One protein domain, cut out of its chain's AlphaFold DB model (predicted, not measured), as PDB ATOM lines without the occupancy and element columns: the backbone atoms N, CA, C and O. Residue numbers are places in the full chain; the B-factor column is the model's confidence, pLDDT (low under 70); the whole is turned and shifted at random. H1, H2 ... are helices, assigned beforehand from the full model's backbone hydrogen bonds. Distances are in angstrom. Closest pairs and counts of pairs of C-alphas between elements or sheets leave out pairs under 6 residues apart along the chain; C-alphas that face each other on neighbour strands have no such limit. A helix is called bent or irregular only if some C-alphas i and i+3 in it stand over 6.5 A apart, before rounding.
ATOM      1  N   TRP A   6      15.322 -48.387 -28.886       97.69
ATOM      2  CA  TRP A   6      13.893 -48.717 -28.825       97.69
ATOM      3  C   TRP A   6      13.014 -47.530 -28.376       97.69
ATOM      4  O   TRP A   6      12.047 -47.214 -29.074       97.69
ATOM      5  N   PRO A   7      13.370 -46.760 -27.324       97.75
ATOM      6  CA  PRO A   7      12.639 -45.538 -26.986       97.75
ATOM      7  C   PRO A   7      12.621 -44.493 -28.111       97.75
ATOM      8  O   PRO A   7      11.598 -43.836 -28.316       97.75
ATOM      9  N   ALA A   8      13.728 -44.323 -28.845       97.81
ATOM     10  CA  ALA A   8      13.791 -43.405 -29.981       97.81
ATOM     11  C   ALA A   8      12.917 -43.873 -31.149       97.81
ATOM     12  O   ALA A   8      12.183 -43.059 -31.702       97.81
ATOM     13  N   LEU A   9      12.933 -45.173 -31.453       98.25
ATOM     14  CA  LEU A   9      12.083 -45.788 -32.471       98.25
ATOM     15  C   LEU A   9      10.601 -45.515 -32.176       98.25
ATOM     16  O   LEU A   9       9.913 -44.902 -32.991       98.25
ATOM     17  N   ARG A  10      10.137 -45.858 -30.967       97.50
ATOM     18  CA  ARG A  10       8.738 -45.649 -30.560       97.50
ATOM     19  C   ARG A  10       8.338 -44.179 -30.522       97.50
ATOM     20  O   ARG A  10       7.205 -43.846 -30.854       97.50
ATOM     21  N   ARG A  11       9.240 -43.285 -30.098       97.44
ATOM     22  CA  ARG A  11       8.989 -41.837 -30.147       97.44
ATOM     23  C   ARG A  11       8.765 -41.382 -31.585       97.44
ATOM     24  O   ARG A  11       7.755 -40.750 -31.856       97.44
ATOM     25  N   ALA A  12       9.657 -41.747 -32.500       97.62
ATOM     26  CA  ALA A  12       9.563 -41.329 -33.890       97.62
ATOM     27  C   ALA A  12       8.334 -41.914 -34.613       97.62
ATOM     28  O   ALA A  12       7.734 -41.212 -35.418       97.62
ATOM     29  N   MET A  13       7.889 -43.132 -34.269       97.50
ATOM     30  CA  MET A  13       6.614 -43.685 -34.762       97.50
ATOM     31  C   MET A  13       5.395 -42.855 -34.333       97.50
ATOM     32  O   MET A  13       4.423 -42.777 -35.078       97.50
ATOM     33  N   ARG A  14       5.435 -42.234 -33.145       97.00
ATOM     34  CA  ARG A  14       4.379 -41.310 -32.688       97.00
ATOM     35  C   ARG A  14       4.493 -39.937 -33.340       97.00
ATOM     36  O   ARG A  14       3.477 -39.351 -33.689       97.00
ATOM     37  N   ASP A  15       5.716 -39.434 -33.490       96.00
ATOM     38  CA  ASP A  15       5.979 -38.105 -34.049       96.00
ATOM     39  C   ASP A  15       5.703 -38.044 -35.559       96.00
ATOM     40  O   ASP A  15       5.288 -37.003 -36.070       96.00
ATOM     41  N   VAL A  16       5.941 -39.150 -36.275       96.38
ATOM     42  CA  VAL A  16       5.723 -39.283 -37.721       96.38
ATOM     43  C   VAL A  16       4.974 -40.594 -38.011       96.38
ATOM     44  O   VAL A  16       5.578 -41.582 -38.446       96.38
ATOM     45  N   PRO A  17       3.652 -40.640 -37.751       95.00
ATOM     46  CA  PRO A  17       2.846 -41.831 -37.990       95.00
ATOM     47  C   PRO A  17       2.919 -42.283 -39.451       95.00
ATOM     48  O   PRO A  17       3.014 -41.466 -40.364       95.00
ATOM     49  N   HIS A  18       2.845 -43.596 -39.669       94.88
ATOM     50  CA  HIS A  18       2.884 -44.231 -40.996       94.88
ATOM     51  C   HIS A  18       4.197 -44.054 -41.790       94.88
ATOM     52  O   HIS A  18       4.256 -44.456 -42.950       94.88
ATOM     53  N   ASP A  19       5.272 -43.547 -41.175       97.50
ATOM     54  CA  ASP A  19       6.604 -43.463 -41.784       97.50
ATOM     55  C   ASP A  19       7.619 -44.327 -41.012       97.50
ATOM     56  O   ASP A  19       8.382 -43.873 -40.155       97.50
ATOM     57  N   ALA A  20       7.635 -45.626 -41.318       96.69
ATOM     58  CA  ALA A  20       8.554 -46.571 -40.681       96.69
ATOM     59  C   ALA A  20      10.034 -46.283 -41.005       96.69
ATOM     60  O   ALA A  20      10.925 -46.661 -40.238       96.69
ATOM     61  N   GLU A  21      10.318 -45.629 -42.136       97.88
ATOM     62  CA  GLU A  21      11.670 -45.185 -42.478       97.88
ATOM     63  C   GLU A  21      12.119 -44.081 -41.518       97.88
ATOM     64  O   GLU A  21      13.193 -44.204 -40.927       97.88
ATOM     65  N   ALA A  22      11.280 -43.063 -41.300       98.25
ATOM     66  CA  ALA A  22      11.543 -42.004 -40.329       98.25
ATOM     67  C   ALA A  22      11.841 -42.585 -38.941       98.25
ATOM     68  O   ALA A  22      12.846 -42.235 -38.324       98.25
ATOM     69  N   ALA A  23      11.035 -43.544 -38.480       98.31
ATOM     70  CA  ALA A  23      11.253 -44.177 -37.184       98.31
ATOM     71  C   ALA A  23      12.638 -44.837 -37.064       98.31
ATOM     72  O   ALA A  23      13.376 -44.598 -36.103       98.31
ATOM     73  N   ARG A  24      13.022 -45.638 -38.067       98.38
ATOM     74  CA  ARG A  24      14.325 -46.318 -38.084       98.38
ATOM     75  C   ARG A  24      15.489 -45.342 -38.218       98.38
ATOM     76  O   ARG A  24      16.521 -45.544 -37.580       98.38
ATOM     77  N   VAL A  25      15.334 -44.287 -39.014       98.50
ATOM     78  CA  VAL A  25      16.360 -43.251 -39.181       98.50
ATOM     79  C   VAL A  25      16.560 -42.491 -37.874       98.50
ATOM     80  O   VAL A  25      17.695 -42.390 -37.417       98.50
ATOM     81  N   ASP A  26      15.496 -42.029 -37.217       98.31
ATOM     82  CA  ASP A  26      15.617 -41.303 -35.947       98.31
ATOM     83  C   ASP A  26      16.286 -42.161 -34.863       98.31
ATOM     84  O   ASP A  26      17.212 -41.710 -34.184       98.31
ATOM     85  N   ALA A  27      15.898 -43.438 -34.764       98.44
ATOM     86  CA  ALA A  27      16.527 -44.399 -33.862       98.44
ATOM     87  C   ALA A  27      18.013 -44.630 -34.186       98.44
ATOM     88  O   ALA A  27      18.846 -44.629 -33.278       98.44
ATOM     89  N   CYS A  28      18.364 -44.775 -35.468       98.50
ATOM     90  CA  CYS A  28      19.748 -44.913 -35.921       98.50
ATOM     91  C   CYS A  28      20.593 -43.704 -35.500       98.50
ATOM     92  O   CYS A  28      21.640 -43.850 -34.869       98.50
ATOM     93  N   PHE A  29      20.106 -42.495 -35.778       98.62
ATOM     94  CA  PHE A  29      20.780 -41.252 -35.419       98.62
ATOM     95  C   PHE A  29      20.915 -41.081 -33.898       98.62
ATOM     96  O   PHE A  29      21.978 -40.683 -33.416       98.62
ATOM     97  N   ALA A  30      19.890 -41.439 -33.122       98.50
ATOM     98  CA  ALA A  30      19.966 -41.427 -31.663       98.50
ATOM     99  C   ALA A  30      21.035 -42.399 -31.130       98.50
ATOM    100  O   ALA A  30      21.794 -42.048 -30.224       98.50
ATOM    101  N   LEU A  31      21.134 -43.599 -31.711       98.50
ATOM    102  CA  LEU A  31      22.157 -44.587 -31.361       98.50
ATOM    103  C   LEU A  31      23.563 -44.085 -31.711       98.50
ATOM    104  O   LEU A  31      24.431 -44.081 -30.841       98.50
ATOM    105  N   ILE A  32      23.781 -43.578 -32.927       98.44
ATOM    106  CA  ILE A  32      25.080 -43.022 -33.348       98.44
ATOM    107  C   ILE A  32      25.512 -41.868 -32.431       98.44
ATOM    108  O   ILE A  32      26.684 -41.758 -32.089       98.44
ATOM    109  N   ALA A  33      24.587 -41.007 -32.000       98.06
ATOM    110  CA  ALA A  33      24.899 -39.889 -31.108       98.06
ATOM    111  C   ALA A  33      25.378 -40.338 -29.708       98.06
ATOM    112  O   ALA A  33      26.209 -39.660 -29.080       98.06
ATOM    113  N   ALA A  34      24.838 -41.458 -29.218       97.00
ATOM    114  CA  ALA A  34      25.022 -41.937 -27.852       97.00
ATOM    115  C   ALA A  34      26.182 -42.930 -27.692       97.00
ATOM    116  O   ALA A  34      26.843 -42.904 -26.656       97.00
ATOM    117  N   LEU A  35      26.423 -43.788 -28.685       94.31
ATOM    118  CA  LEU A  35      27.350 -44.914 -28.577       94.31
ATOM    119  C   LEU A  35      28.800 -44.516 -28.863       94.31
ATOM    120  O   LEU A  35      29.081 -43.728 -29.766       94.31
ATOM    121  N   ASP A  36      29.722 -45.150 -28.144       91.75
ATOM    122  CA  ASP A  36      31.128 -45.231 -28.536       91.75
ATOM    123  C   ASP A  36      31.304 -46.461 -29.442       91.75
ATOM    124  O   ASP A  36      31.696 -47.540 -29.002       91.75
ATOM    125  N   ASP A  37      30.910 -46.323 -30.711       90.56
ATOM    126  CA  ASP A  37      30.907 -47.424 -31.681       90.56
ATOM    127  C   ASP A  37      32.339 -47.861 -32.029       90.56
ATOM    128  O   ASP A  37      33.129 -47.104 -32.608       90.56
ATOM    129  N   THR A  38      32.671 -49.108 -31.703       88.25
ATOM    130  CA  THR A  38      33.995 -49.678 -31.962       88.25
ATOM    131  C   THR A  38      34.290 -49.779 -33.457       88.25
ATOM    132  O   THR A  38      35.432 -49.555 -33.850       88.25
ATOM    133  N   ASN A  39      33.294 -49.990 -34.328       90.94
ATOM    134  CA  ASN A  39      33.509 -49.989 -35.781       90.94
ATOM    135  C   ASN A  39      33.981 -48.619 -36.282       90.94
ATOM    136  O   ASN A  39      34.835 -48.542 -37.172       90.94
ATOM    137  N   LEU A  40      33.460 -47.536 -35.699       92.94
ATOM    138  CA  LEU A  40      33.913 -46.182 -36.014       92.94
ATOM    139  C   LEU A  40      35.328 -45.933 -35.493       92.94
ATOM    140  O   LEU A  40      36.146 -45.389 -36.235       92.94
ATOM    141  N   LEU A  41      35.638 -46.371 -34.268       90.06
ATOM    142  CA  LEU A  41      36.990 -46.268 -33.712       90.06
ATOM    143  C   LEU A  41      38.016 -47.035 -34.553       90.06
ATOM    144  O   LEU A  41      39.077 -46.497 -34.850       90.06
ATOM    145  N   HIS A  42      37.696 -48.252 -34.990       89.88
ATOM    146  CA  HIS A  42      38.604 -49.059 -35.803       89.88
ATOM    147  C   HIS A  42      38.846 -48.464 -37.198       89.88
ATOM    148  O   HIS A  42      39.970 -48.515 -37.690       89.88
ATOM    149  N   ARG A  43      37.820 -47.894 -37.847       91.06
ATOM    150  CA  ARG A  43      37.936 -47.381 -39.228       91.06
ATOM    151  C   ARG A  43      38.403 -45.932 -39.324       91.06
ATOM    152  O   ARG A  43      39.094 -45.578 -40.274       91.06
ATOM    153  N   GLY A  44      37.978 -45.091 -38.387       90.94
ATOM    154  CA  GLY A  44      38.194 -43.643 -38.421       90.94
ATOM    155  C   GLY A  44      38.930 -43.084 -37.206       90.94
ATOM    156  O   GLY A  44      39.115 -41.869 -37.122       90.94
ATOM    157  N   GLY A  45      39.327 -43.932 -36.255       95.94
ATOM    158  CA  GLY A  45      39.924 -43.496 -34.998       95.94
ATOM    159  C   GLY A  45      38.971 -42.639 -34.165       95.94
ATOM    160  O   GLY A  45      37.761 -42.557 -34.410       95.94
ATOM    161  N   ARG A  46      39.538 -41.940 -33.180       96.56
ATOM    162  CA  ARG A  46      38.775 -41.032 -32.318       96.56
ATOM    163  C   ARG A  46      38.095 -39.912 -33.111       96.56
ATOM    164  O   ARG A  46      36.927 -39.628 -32.875       96.56
ATOM    165  N   ALA A  47      38.785 -39.356 -34.106       96.88
ATOM    166  CA  ALA A  47      38.245 -38.301 -34.961       96.88
ATOM    167  C   ALA A  47      37.012 -38.761 -35.762       96.88
ATOM    168  O   ALA A  47      36.042 -38.016 -35.888       96.88
ATOM    169  N   GLY A  48      37.022 -39.995 -36.281       97.06
ATOM    170  CA  GLY A  48      35.879 -40.578 -36.983       97.06
ATOM    171  C   GLY A  48      34.672 -40.797 -36.073       97.06
ATOM    172  O   GLY A  48      33.549 -40.464 -36.458       97.06
ATOM    173  N   LEU A  49      34.904 -41.295 -34.854       97.06
ATOM    174  CA  LEU A  49      33.853 -41.437 -33.844       97.06
ATOM    175  C   LEU A  49      33.258 -40.074 -33.463       97.06
ATOM    176  O   LEU A  49      32.039 -39.903 -33.490       97.06
ATOM    177  N   ASP A  50      34.106 -39.096 -33.149       97.81
ATOM    178  CA  ASP A  50      33.668 -37.763 -32.732       97.81
ATOM    179  C   ASP A  50      32.886 -37.062 -33.854       97.81
ATOM    180  O   ASP A  50      31.821 -36.493 -33.603       97.81
ATOM    181  N   PHE A  51      33.340 -37.186 -35.107       98.25
ATOM    182  CA  PHE A  51      32.607 -36.693 -36.274       98.25
ATOM    183  C   PHE A  51      31.217 -37.331 -36.393       98.25
ATOM    184  O   PHE A  51      30.227 -36.616 -36.558       98.25
ATOM    185  N   ALA A  52      31.123 -38.660 -36.306       98.12
ATOM    186  CA  ALA A  52      29.853 -39.362 -36.449       98.12
ATOM    187  C   ALA A  52      28.858 -38.957 -35.352       98.12
ATOM    188  O   ALA A  52      27.700 -38.649 -35.647       98.12
ATOM    189  N   ARG A  53      29.322 -38.874 -34.098       98.25
ATOM    190  CA  ARG A  53      28.508 -38.426 -32.961       98.25
ATOM    191  C   ARG A  53      28.055 -36.984 -33.130       98.25
ATOM    192  O   ARG A  53      26.888 -36.689 -32.887       98.25
ATOM    193  N   ALA A  54      28.945 -36.090 -33.556       98.44
ATOM    194  CA  ALA A  54      28.614 -34.687 -33.780       98.44
ATOM    195  C   ALA A  54      27.581 -34.524 -34.903       98.44
ATOM    196  O   ALA A  54      26.570 -33.847 -34.712       98.44
ATOM    197  N   ALA A  55      27.780 -35.196 -36.041       98.56
ATOM    198  CA  ALA A  55      26.836 -35.181 -37.155       98.56
ATOM    199  C   ALA A  55      25.462 -35.719 -36.733       98.56
ATOM    200  O   ALA A  55      24.431 -35.132 -37.073       98.56
ATOM    201  N   ALA A  56      25.440 -36.794 -35.940       98.56
ATOM    202  CA  ALA A  56      24.194 -37.376 -35.483       98.56
ATOM    203  C   ALA A  56      23.459 -36.496 -34.460       98.56
ATOM    204  O   ALA A  56      22.251 -36.283 -34.576       98.56
ATOM    205  N   ARG A  57      24.187 -35.896 -33.510       98.56
ATOM    206  CA  ARG A  57      23.632 -34.906 -32.571       98.56
ATOM    207  C   ARG A  57      23.078 -33.689 -33.298       98.56
ATOM    208  O   ARG A  57      22.007 -33.217 -32.936       98.56
ATOM    209  N   ALA A  58      23.764 -33.207 -34.333       98.56
ATOM    210  CA  ALA A  58      23.293 -32.087 -35.140       98.56
ATOM    211  C   ALA A  58      21.990 -32.420 -35.886       98.56
ATOM    212  O   ALA A  58      21.100 -31.576 -35.959       98.56
ATOM    213  N   PHE A  59      21.842 -33.644 -36.403       98.56
ATOM    214  CA  PHE A  59      20.582 -34.099 -37.000       98.56
ATOM    215  C   PHE A  59      19.435 -34.080 -35.977       98.56
ATOM    216  O   PHE A  59      18.400 -33.464 -36.230       98.56
ATOM    217  N   VAL A  60      19.648 -34.667 -34.794       97.06
ATOM    218  CA  VAL A  60      18.643 -34.712 -33.715       97.06
ATOM    219  C   VAL A  60      18.286 -33.306 -33.216       97.06
ATOM    220  O   VAL A  60      17.108 -32.965 -33.116       97.06
ATOM    221  N   ALA A  61      19.282 -32.451 -32.965       97.31
ATOM    222  CA  ALA A  61      19.083 -31.085 -32.470       97.31
ATOM    223  C   ALA A  61      18.289 -30.198 -33.442       97.31
ATOM    224  O   ALA A  61      17.623 -29.256 -33.024       97.31
ATOM    225  N   ARG A  62      18.315 -30.513 -34.741       96.44
ATOM    226  CA  ARG A  62      17.535 -29.819 -35.776       96.44
ATOM    227  C   ARG A  62      16.083 -30.291 -35.891       96.44
ATOM    228  O   ARG A  62      15.394 -29.897 -36.827       96.44
ATOM    229  N   GLY A  63      15.627 -31.127 -34.964       96.19
ATOM    230  CA  GLY A  63      14.286 -31.703 -34.960       96.19
ATOM    231  C   GLY A  63      14.227 -33.136 -35.487       96.19
ATOM    232  O   GLY A  63      13.136 -33.704 -35.508       96.19
ATOM    233  N   GLY A  64      15.365 -33.724 -35.878       97.44
ATOM    234  CA  GLY A  64      15.435 -35.091 -36.388       97.44
ATOM    235  C   GLY A  64      14.478 -35.296 -37.555       97.44
ATOM    236  O   GLY A  64      14.404 -34.473 -38.471       97.44
ATOM    237  N   VAL A  65      13.692 -36.365 -37.489       98.38
ATOM    238  CA  VAL A  65      12.705 -36.689 -38.531       98.38
ATOM    239  C   VAL A  65      11.453 -35.808 -38.540       98.38
ATOM    240  O   VAL A  65      10.678 -35.865 -39.489       98.38
ATOM    241  N   ARG A  66      11.270 -34.927 -37.547       97.69
ATOM    242  CA  ARG A  66      10.190 -33.922 -37.564       97.69
ATOM    243  C   ARG A  66      10.508 -32.731 -38.473       97.69
ATOM    244  O   ARG A  66       9.626 -31.932 -38.775       97.69
ATOM    245  N   ALA A  67      11.761 -32.579 -38.906       97.69
ATOM    246  CA  ALA A  67      12.144 -31.538 -39.852       97.69
ATOM    247  C   ALA A  67      11.669 -31.889 -41.272       97.69
ATOM    248  O   ALA A  67      11.897 -32.995 -41.752       97.69
ATOM    249  N   ARG A  68      11.074 -30.933 -42.002       96.50
ATOM    250  CA  ARG A  68      10.529 -31.177 -43.357       96.50
ATOM    251  C   ARG A  68      11.573 -31.687 -44.362       96.50
ATOM    252  O   ARG A  68      11.224 -32.376 -45.313       96.50
ATOM    253  N   ASP A  69      12.845 -31.346 -44.162       97.69
ATOM    254  CA  ASP A  69      13.973 -31.711 -45.027       97.69
ATOM    255  C   ASP A  69      14.822 -32.872 -44.475       97.69
ATOM    256  O   ASP A  69      15.950 -33.085 -44.933       97.69
ATOM    257  N   TRP A  70      14.308 -33.637 -43.503       98.12
ATOM    258  CA  TRP A  70      15.095 -34.645 -42.788       98.12
ATOM    259  C   TRP A  70      15.736 -35.680 -43.720       98.12
ATOM    260  O   TRP A  70      16.902 -36.015 -43.524       98.12
ATOM    261  N   ARG A  71      15.036 -36.137 -44.772       98.38
ATOM    262  CA  ARG A  71      15.565 -37.126 -45.736       98.38
ATOM    263  C   ARG A  71      16.806 -36.607 -46.453       98.38
ATOM    264  O   ARG A  71      17.829 -37.286 -46.500       98.38
ATOM    265  N   LEU A  72      16.747 -35.370 -46.947       98.44
ATOM    266  CA  LEU A  72      17.880 -34.719 -47.611       98.44
ATOM    267  C   LEU A  72      19.082 -34.612 -46.666       98.44
ATOM    268  O   LEU A  72      20.218 -34.869 -47.067       98.44
ATOM    269  N   ARG A  73      18.840 -34.292 -45.390       98.12
ATOM    270  CA  ARG A  73      19.895 -34.204 -44.371       98.12
ATOM    271  C   ARG A  73      20.466 -35.562 -43.990       98.12
ATOM    272  O   ARG A  73      21.683 -35.683 -43.888       98.12
ATOM    273  N   ALA A  74      19.620 -36.572 -43.809       98.44
ATOM    274  CA  ALA A  74      20.049 -37.932 -43.516       98.44
ATOM    275  C   ALA A  74      20.954 -38.460 -44.640       98.44
ATOM    276  O   ALA A  74      22.045 -38.958 -44.368       98.44
ATOM    277  N   VAL A  75      20.568 -38.235 -45.902       98.56
ATOM    278  CA  VAL A  75      21.392 -38.561 -47.076       98.56
ATOM    279  C   VAL A  75      22.703 -37.774 -47.084       98.56
ATOM    280  O   VAL A  75      23.754 -38.345 -47.369       98.56
ATOM    281  N   ALA A  76      22.686 -36.479 -46.753       98.56
ATOM    282  CA  ALA A  76      23.906 -35.676 -46.683       98.56
ATOM    283  C   ALA A  76      24.887 -36.195 -45.615       98.56
ATOM    284  O   ALA A  76      26.079 -36.336 -45.892       98.56
ATOM    285  N   VAL A  77      24.392 -36.543 -44.421       98.44
ATOM    286  CA  VAL A  77      25.212 -37.150 -43.361       98.44
ATOM    287  C   VAL A  77      25.736 -38.517 -43.799       98.44
ATOM    288  O   VAL A  77      26.929 -38.781 -43.661       98.44
ATOM    289  N   HIS A  78      24.888 -39.355 -44.399       98.19
ATOM    290  CA  HIS A  78      25.298 -40.654 -44.933       98.19
ATOM    291  C   HIS A  78      26.424 -40.517 -45.970       98.19
ATOM    292  O   HIS A  78      27.453 -41.182 -45.859       98.19
ATOM    293  N   ARG A  79      26.303 -39.593 -46.930       98.56
ATOM    294  CA  ARG A  79      27.371 -39.305 -47.905       98.56
ATOM    295  C   ARG A  79      28.660 -38.851 -47.224       98.56
ATOM    296  O   ARG A  79      29.747 -39.262 -47.628       98.56
ATOM    297  N   ALA A  80      28.558 -38.045 -46.169       98.38
ATOM    298  CA  ALA A  80      29.719 -37.610 -45.402       98.38
ATOM    299  C   ALA A  80      30.406 -38.766 -44.650       98.38
ATOM    300  O   ALA A  80      31.631 -38.734 -44.499       98.38
ATOM    301  N   PHE A  81      29.647 -39.782 -44.218       97.94
ATOM    302  CA  PHE A  81      30.171 -41.018 -43.627       97.94
ATOM    303  C   PHE A  81      30.893 -41.853 -44.684       97.94
ATOM    304  O   PHE A  81      32.046 -42.233 -44.474       97.94
ATOM    305  N   VAL A  82      30.267 -42.053 -45.849       97.88
ATOM    306  CA  VAL A  82      30.848 -42.789 -46.986       97.88
ATOM    307  C   VAL A  82      32.174 -42.168 -47.426       97.88
ATOM    308  O   VAL A  82      33.175 -42.876 -47.515       97.88
ATOM    309  N   ALA A  83      32.227 -40.844 -47.603       97.88
ATOM    310  CA  ALA A  83      33.449 -40.133 -47.988       97.88
ATOM    311  C   ALA A  83      34.604 -40.316 -46.983       97.88
ATOM    312  O   ALA A  83      35.773 -40.236 -47.352       97.88
ATOM    313  N   ARG A  84      34.283 -40.585 -45.713       96.62
ATOM    314  CA  ARG A  84      35.250 -40.836 -44.631       96.62
ATOM    315  C   ARG A  84      35.458 -42.325 -44.347       96.62
ATOM    316  O   ARG A  84      36.201 -42.660 -43.431       96.62
ATOM    317  N   ARG A  85      34.816 -43.217 -45.113       96.62
ATOM    318  CA  ARG A  85      34.806 -44.678 -44.903       96.62
ATOM    319  C   ARG A  85      34.334 -45.079 -43.497       96.62
ATOM    320  O   ARG A  85      34.765 -46.094 -42.950       96.62
ATOM    321  N   LEU A  86      33.431 -44.286 -42.923       97.25
ATOM    322  CA  LEU A  86      32.840 -44.524 -41.612       97.25
ATOM    323  C   LEU A  86      31.601 -45.404 -41.748       97.25
ATOM    324  O   LEU A  86      30.728 -45.136 -42.570       97.25
ATOM    325  N   SER A  87      31.518 -46.433 -40.908       95.12
ATOM    326  CA  SER A  87      30.337 -47.284 -40.789       95.12
ATOM    327  C   SER A  87      30.008 -47.481 -39.307       95.12
ATOM    328  O   SER A  87      30.825 -48.074 -38.597       95.12
ATOM    329  N   PRO A  88      28.864 -46.974 -38.816       95.19
ATOM    330  CA  PRO A  88      28.427 -47.162 -37.438       95.19
ATOM    331  C   PRO A  88      27.745 -48.530 -37.272       95.19
ATOM    332  O   PRO A  88      26.528 -48.623 -37.101       95.19
ATOM    333  N   GLY A  89      28.531 -49.602 -37.402       94.69
ATOM    334  CA  GLY A  89      28.027 -50.978 -37.369       94.69
ATOM    335  C   GLY A  89      27.342 -51.330 -36.048       94.69
ATOM    336  O   GLY A  89      26.242 -51.872 -36.059       94.69
ATOM    337  N   GLY A  90      27.914 -50.917 -34.911       95.31
ATOM    338  CA  GLY A  90      27.309 -51.180 -33.604       95.31
ATOM    339  C   GLY A  90      25.966 -50.465 -33.427       95.31
ATOM    340  O   GLY A  90      25.039 -51.010 -32.827       95.31
ATOM    341  N   ALA A  91      25.816 -49.260 -33.989       97.00
ATOM    342  CA  ALA A  91      24.518 -48.585 -34.021       97.00
ATOM    343  C   ALA A  91      23.502 -49.314 -34.918       97.00
ATOM    344  O   ALA A  91      22.332 -49.404 -34.547       97.00
ATOM    345  N   ALA A  92      23.932 -49.854 -36.063       96.56
ATOM    346  CA  ALA A  92      23.068 -50.619 -36.963       96.56
ATOM    347  C   ALA A  92      22.567 -51.922 -36.318       96.56
ATOM    348  O   ALA A  92      21.370 -52.207 -36.374       96.56
ATOM    349  N   ASP A  93      23.436 -52.656 -35.621       97.38
ATOM    350  CA  ASP A  93      23.059 -53.882 -34.907       97.38
ATOM    351  C   ASP A  93      22.036 -53.587 -33.800       97.38
ATOM    352  O   ASP A  93      21.008 -54.256 -33.664       97.38
ATOM    353  N   LEU A  94      22.260 -52.517 -33.028       97.81
ATOM    354  CA  LEU A  94      21.319 -52.108 -31.987       97.81
ATOM    355  C   LEU A  94      20.009 -51.550 -32.550       97.81
ATOM    356  O   LEU A  94      18.978 -51.667 -31.880       97.81
ATOM    357  N   LEU A  95      20.017 -50.961 -33.746       98.31
ATOM    358  CA  LEU A  95      18.797 -50.583 -34.457       98.31
ATOM    359  C   LEU A  95      18.004 -51.828 -34.853       98.31
ATOM    360  O   LEU A  95      16.810 -51.883 -34.570       98.31
ATOM    361  N   ALA A  96      18.659 -52.828 -35.447       98.12
ATOM    362  CA  ALA A  96      18.018 -54.089 -35.815       98.12
ATOM    363  C   ALA A  96      17.363 -54.751 -34.592       98.12
ATOM    364  O   ALA A  96      16.197 -55.136 -34.644       98.12
ATOM    365  N   MET A  97      18.062 -54.769 -33.456       98.00
ATOM    366  CA  MET A  97      17.506 -55.254 -32.190       98.00
ATOM    367  C   MET A  97      16.348 -54.400 -31.669       98.00
ATOM    368  O   MET A  97      15.387 -54.944 -31.136       98.00
ATOM    369  N   SER A  98      16.393 -53.079 -31.852       98.00
ATOM    370  CA  SER A  98      15.290 -52.196 -31.445       98.00
ATOM    371  C   SER A  98      14.019 -52.489 -32.243       98.00
ATOM    372  O   SER A  98      12.938 -52.504 -31.671       98.00
ATOM    373  N   VAL A  99      14.161 -52.733 -33.549       97.69
ATOM    374  CA  VAL A  99      13.051 -53.113 -34.435       97.69
ATOM    375  C   VAL A  99      12.520 -54.502 -34.082       97.69
ATOM    376  O   VAL A  99      11.311 -54.691 -34.049       97.69
ATOM    377  N   PHE A 100      13.406 -55.458 -33.787       97.19
ATOM    378  CA  PHE A 100      13.009 -56.800 -33.358       97.19
ATOM    379  C   PHE A 100      12.179 -56.769 -32.069       97.19
ATOM    380  O   PHE A 100      11.096 -57.343 -32.035       97.19
ATOM    381  N   VAL A 101      12.655 -56.068 -31.035       95.62
ATOM    382  CA  VAL A 101      11.923 -55.939 -29.765       95.62
ATOM    383  C   VAL A 101      10.583 -55.250 -29.970       95.62
ATOM    384  O   VAL A 101       9.582 -55.726 -29.457       95.62
ATOM    385  N   ASP A 102      10.532 -54.178 -30.762       95.88
ATOM    386  CA  ASP A 102       9.268 -53.492 -31.038       95.88
ATOM    387  C   ASP A 102       8.237 -54.413 -31.707       95.88
ATOM    388  O   ASP A 102       7.078 -54.437 -31.300       95.88
ATOM    389  N   ALA A 103       8.665 -55.228 -32.676       94.50
ATOM    390  CA  ALA A 103       7.805 -56.215 -33.328       94.50
ATOM    391  C   ALA A 103       7.352 -57.341 -32.380       94.50
ATOM    392  O   ALA A 103       6.255 -57.869 -32.542       94.50
ATOM    393  N   PHE A 104       8.187 -57.720 -31.410       92.12
ATOM    394  CA  PHE A 104       7.852 -58.749 -30.428       92.12
ATOM    395  C   PHE A 104       6.841 -58.238 -29.391       92.12
ATOM    396  O   PHE A 104       5.800 -58.857 -29.205       92.12
ATOM    397  N   GLU A 105       7.091 -57.071 -28.796       88.00
ATOM    398  CA  GLU A 105       6.241 -56.468 -27.755       88.00
ATOM    399  C   GLU A 105       4.860 -56.078 -28.308       88.00
ATOM    400  O   GLU A 105       3.832 -56.356 -27.703       88.00
ATOM    401  N   THR A 106       4.809 -55.509 -29.520       80.94
ATOM    402  CA  THR A 106       3.528 -55.206 -30.192       80.94
ATOM    403  C   THR A 106       2.746 -56.466 -30.573       80.94
ATOM    404  O   THR A 106       1.522 -56.417 -30.690       80.94
ATOM    405  N   GLY A 107       3.438 -57.590 -30.771       69.44
ATOM    406  CA  GLY A 107       2.835 -58.893 -31.033       69.44
ATOM    407  C   GLY A 107       2.342 -59.617 -29.777       69.44
ATOM    408  O   GLY A 107       1.450 -60.455 -29.905       69.44
ATOM    409  N   GLU A 108       2.891 -59.314 -28.597       63.06
ATOM    410  CA  GLU A 108       2.376 -59.779 -27.301       63.06
ATOM    411  C   GLU A 108       1.179 -58.941 -26.840       63.06
ATOM    412  O   GLU A 108       0.180 -59.519 -26.437       63.06
ATOM    413  N   ASP A 109       1.214 -57.613 -27.008       60.66
ATOM    414  CA  ASP A 109       0.078 -56.725 -26.696       60.66
ATOM    415  C   ASP A 109      -1.169 -57.003 -27.568       60.66
ATOM    416  O   ASP A 109      -2.286 -56.619 -27.218       60.66
ATOM    417  N   ALA A 110      -0.987 -57.636 -28.732       54.72
ATOM    418  CA  ALA A 110      -2.060 -58.007 -29.658       54.72
ATOM    419  C   ALA A 110      -2.610 -59.435 -29.449       54.72
ATOM    420  O   ALA A 110      -3.483 -59.858 -30.216       54.72
ATOM    421  N   ARG A 111      -2.089 -60.185 -28.467       46.41
ATOM    422  CA  ARG A 111      -2.535 -61.537 -28.087       46.41
ATOM    423  C   ARG A 111      -3.310 -61.514 -26.777       46.41
ATOM    424  O   ARG A 111      -4.245 -62.339 -26.680       46.41
TER     425      ARG A 111
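This is residues 6 to 111 of the 111 residues of the protein "Triphosphoribosyl-dephospho-CoA synthase" of Burkholderia dolosa (UniProt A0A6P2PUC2). What is the shape? Kinked H3 folds back with H4 as a hairpin, while H2 lies in the middle, with H1, H3 and H5 packed crosswise on it. Residues 103 to 111 stick out. What is printed? 106 residues with five named helices, H1 to H5, and no named strand; the class is all helix, compact, radius of gyration 14.1 A, spanning 47 by 29 by 18 A.

Where is H3? Residues 38 to 61, 23.8 A, irregular: C-alphas 43 and 46 are 9.4 A apart. And the others? H1, residues 6 to 15, begins at C-alpha (13.893, -48.717, -28.825); H2 is residues 20 to 34, H4 70 to 83; H5, 89 to 108, 28.9 A, ends at C-alpha (2.376, -59.779, -27.301).

What touches H3? Among them H4, by residues 52 to 59 of H3 alone, at a shallow tilt of 19 degrees, opposite ways; closest C-alphas, Ala 55 and Val 77, 6.7 A. How are the backbones? Every O i to N i+4 pair is within hydrogen-bond range in H1, H2, H4 and H5; in H3, 18 of 20.

Any cut or long link? The printed part has neither. Where is confidence low? Residues 107 to 111 have pLDDT under 70.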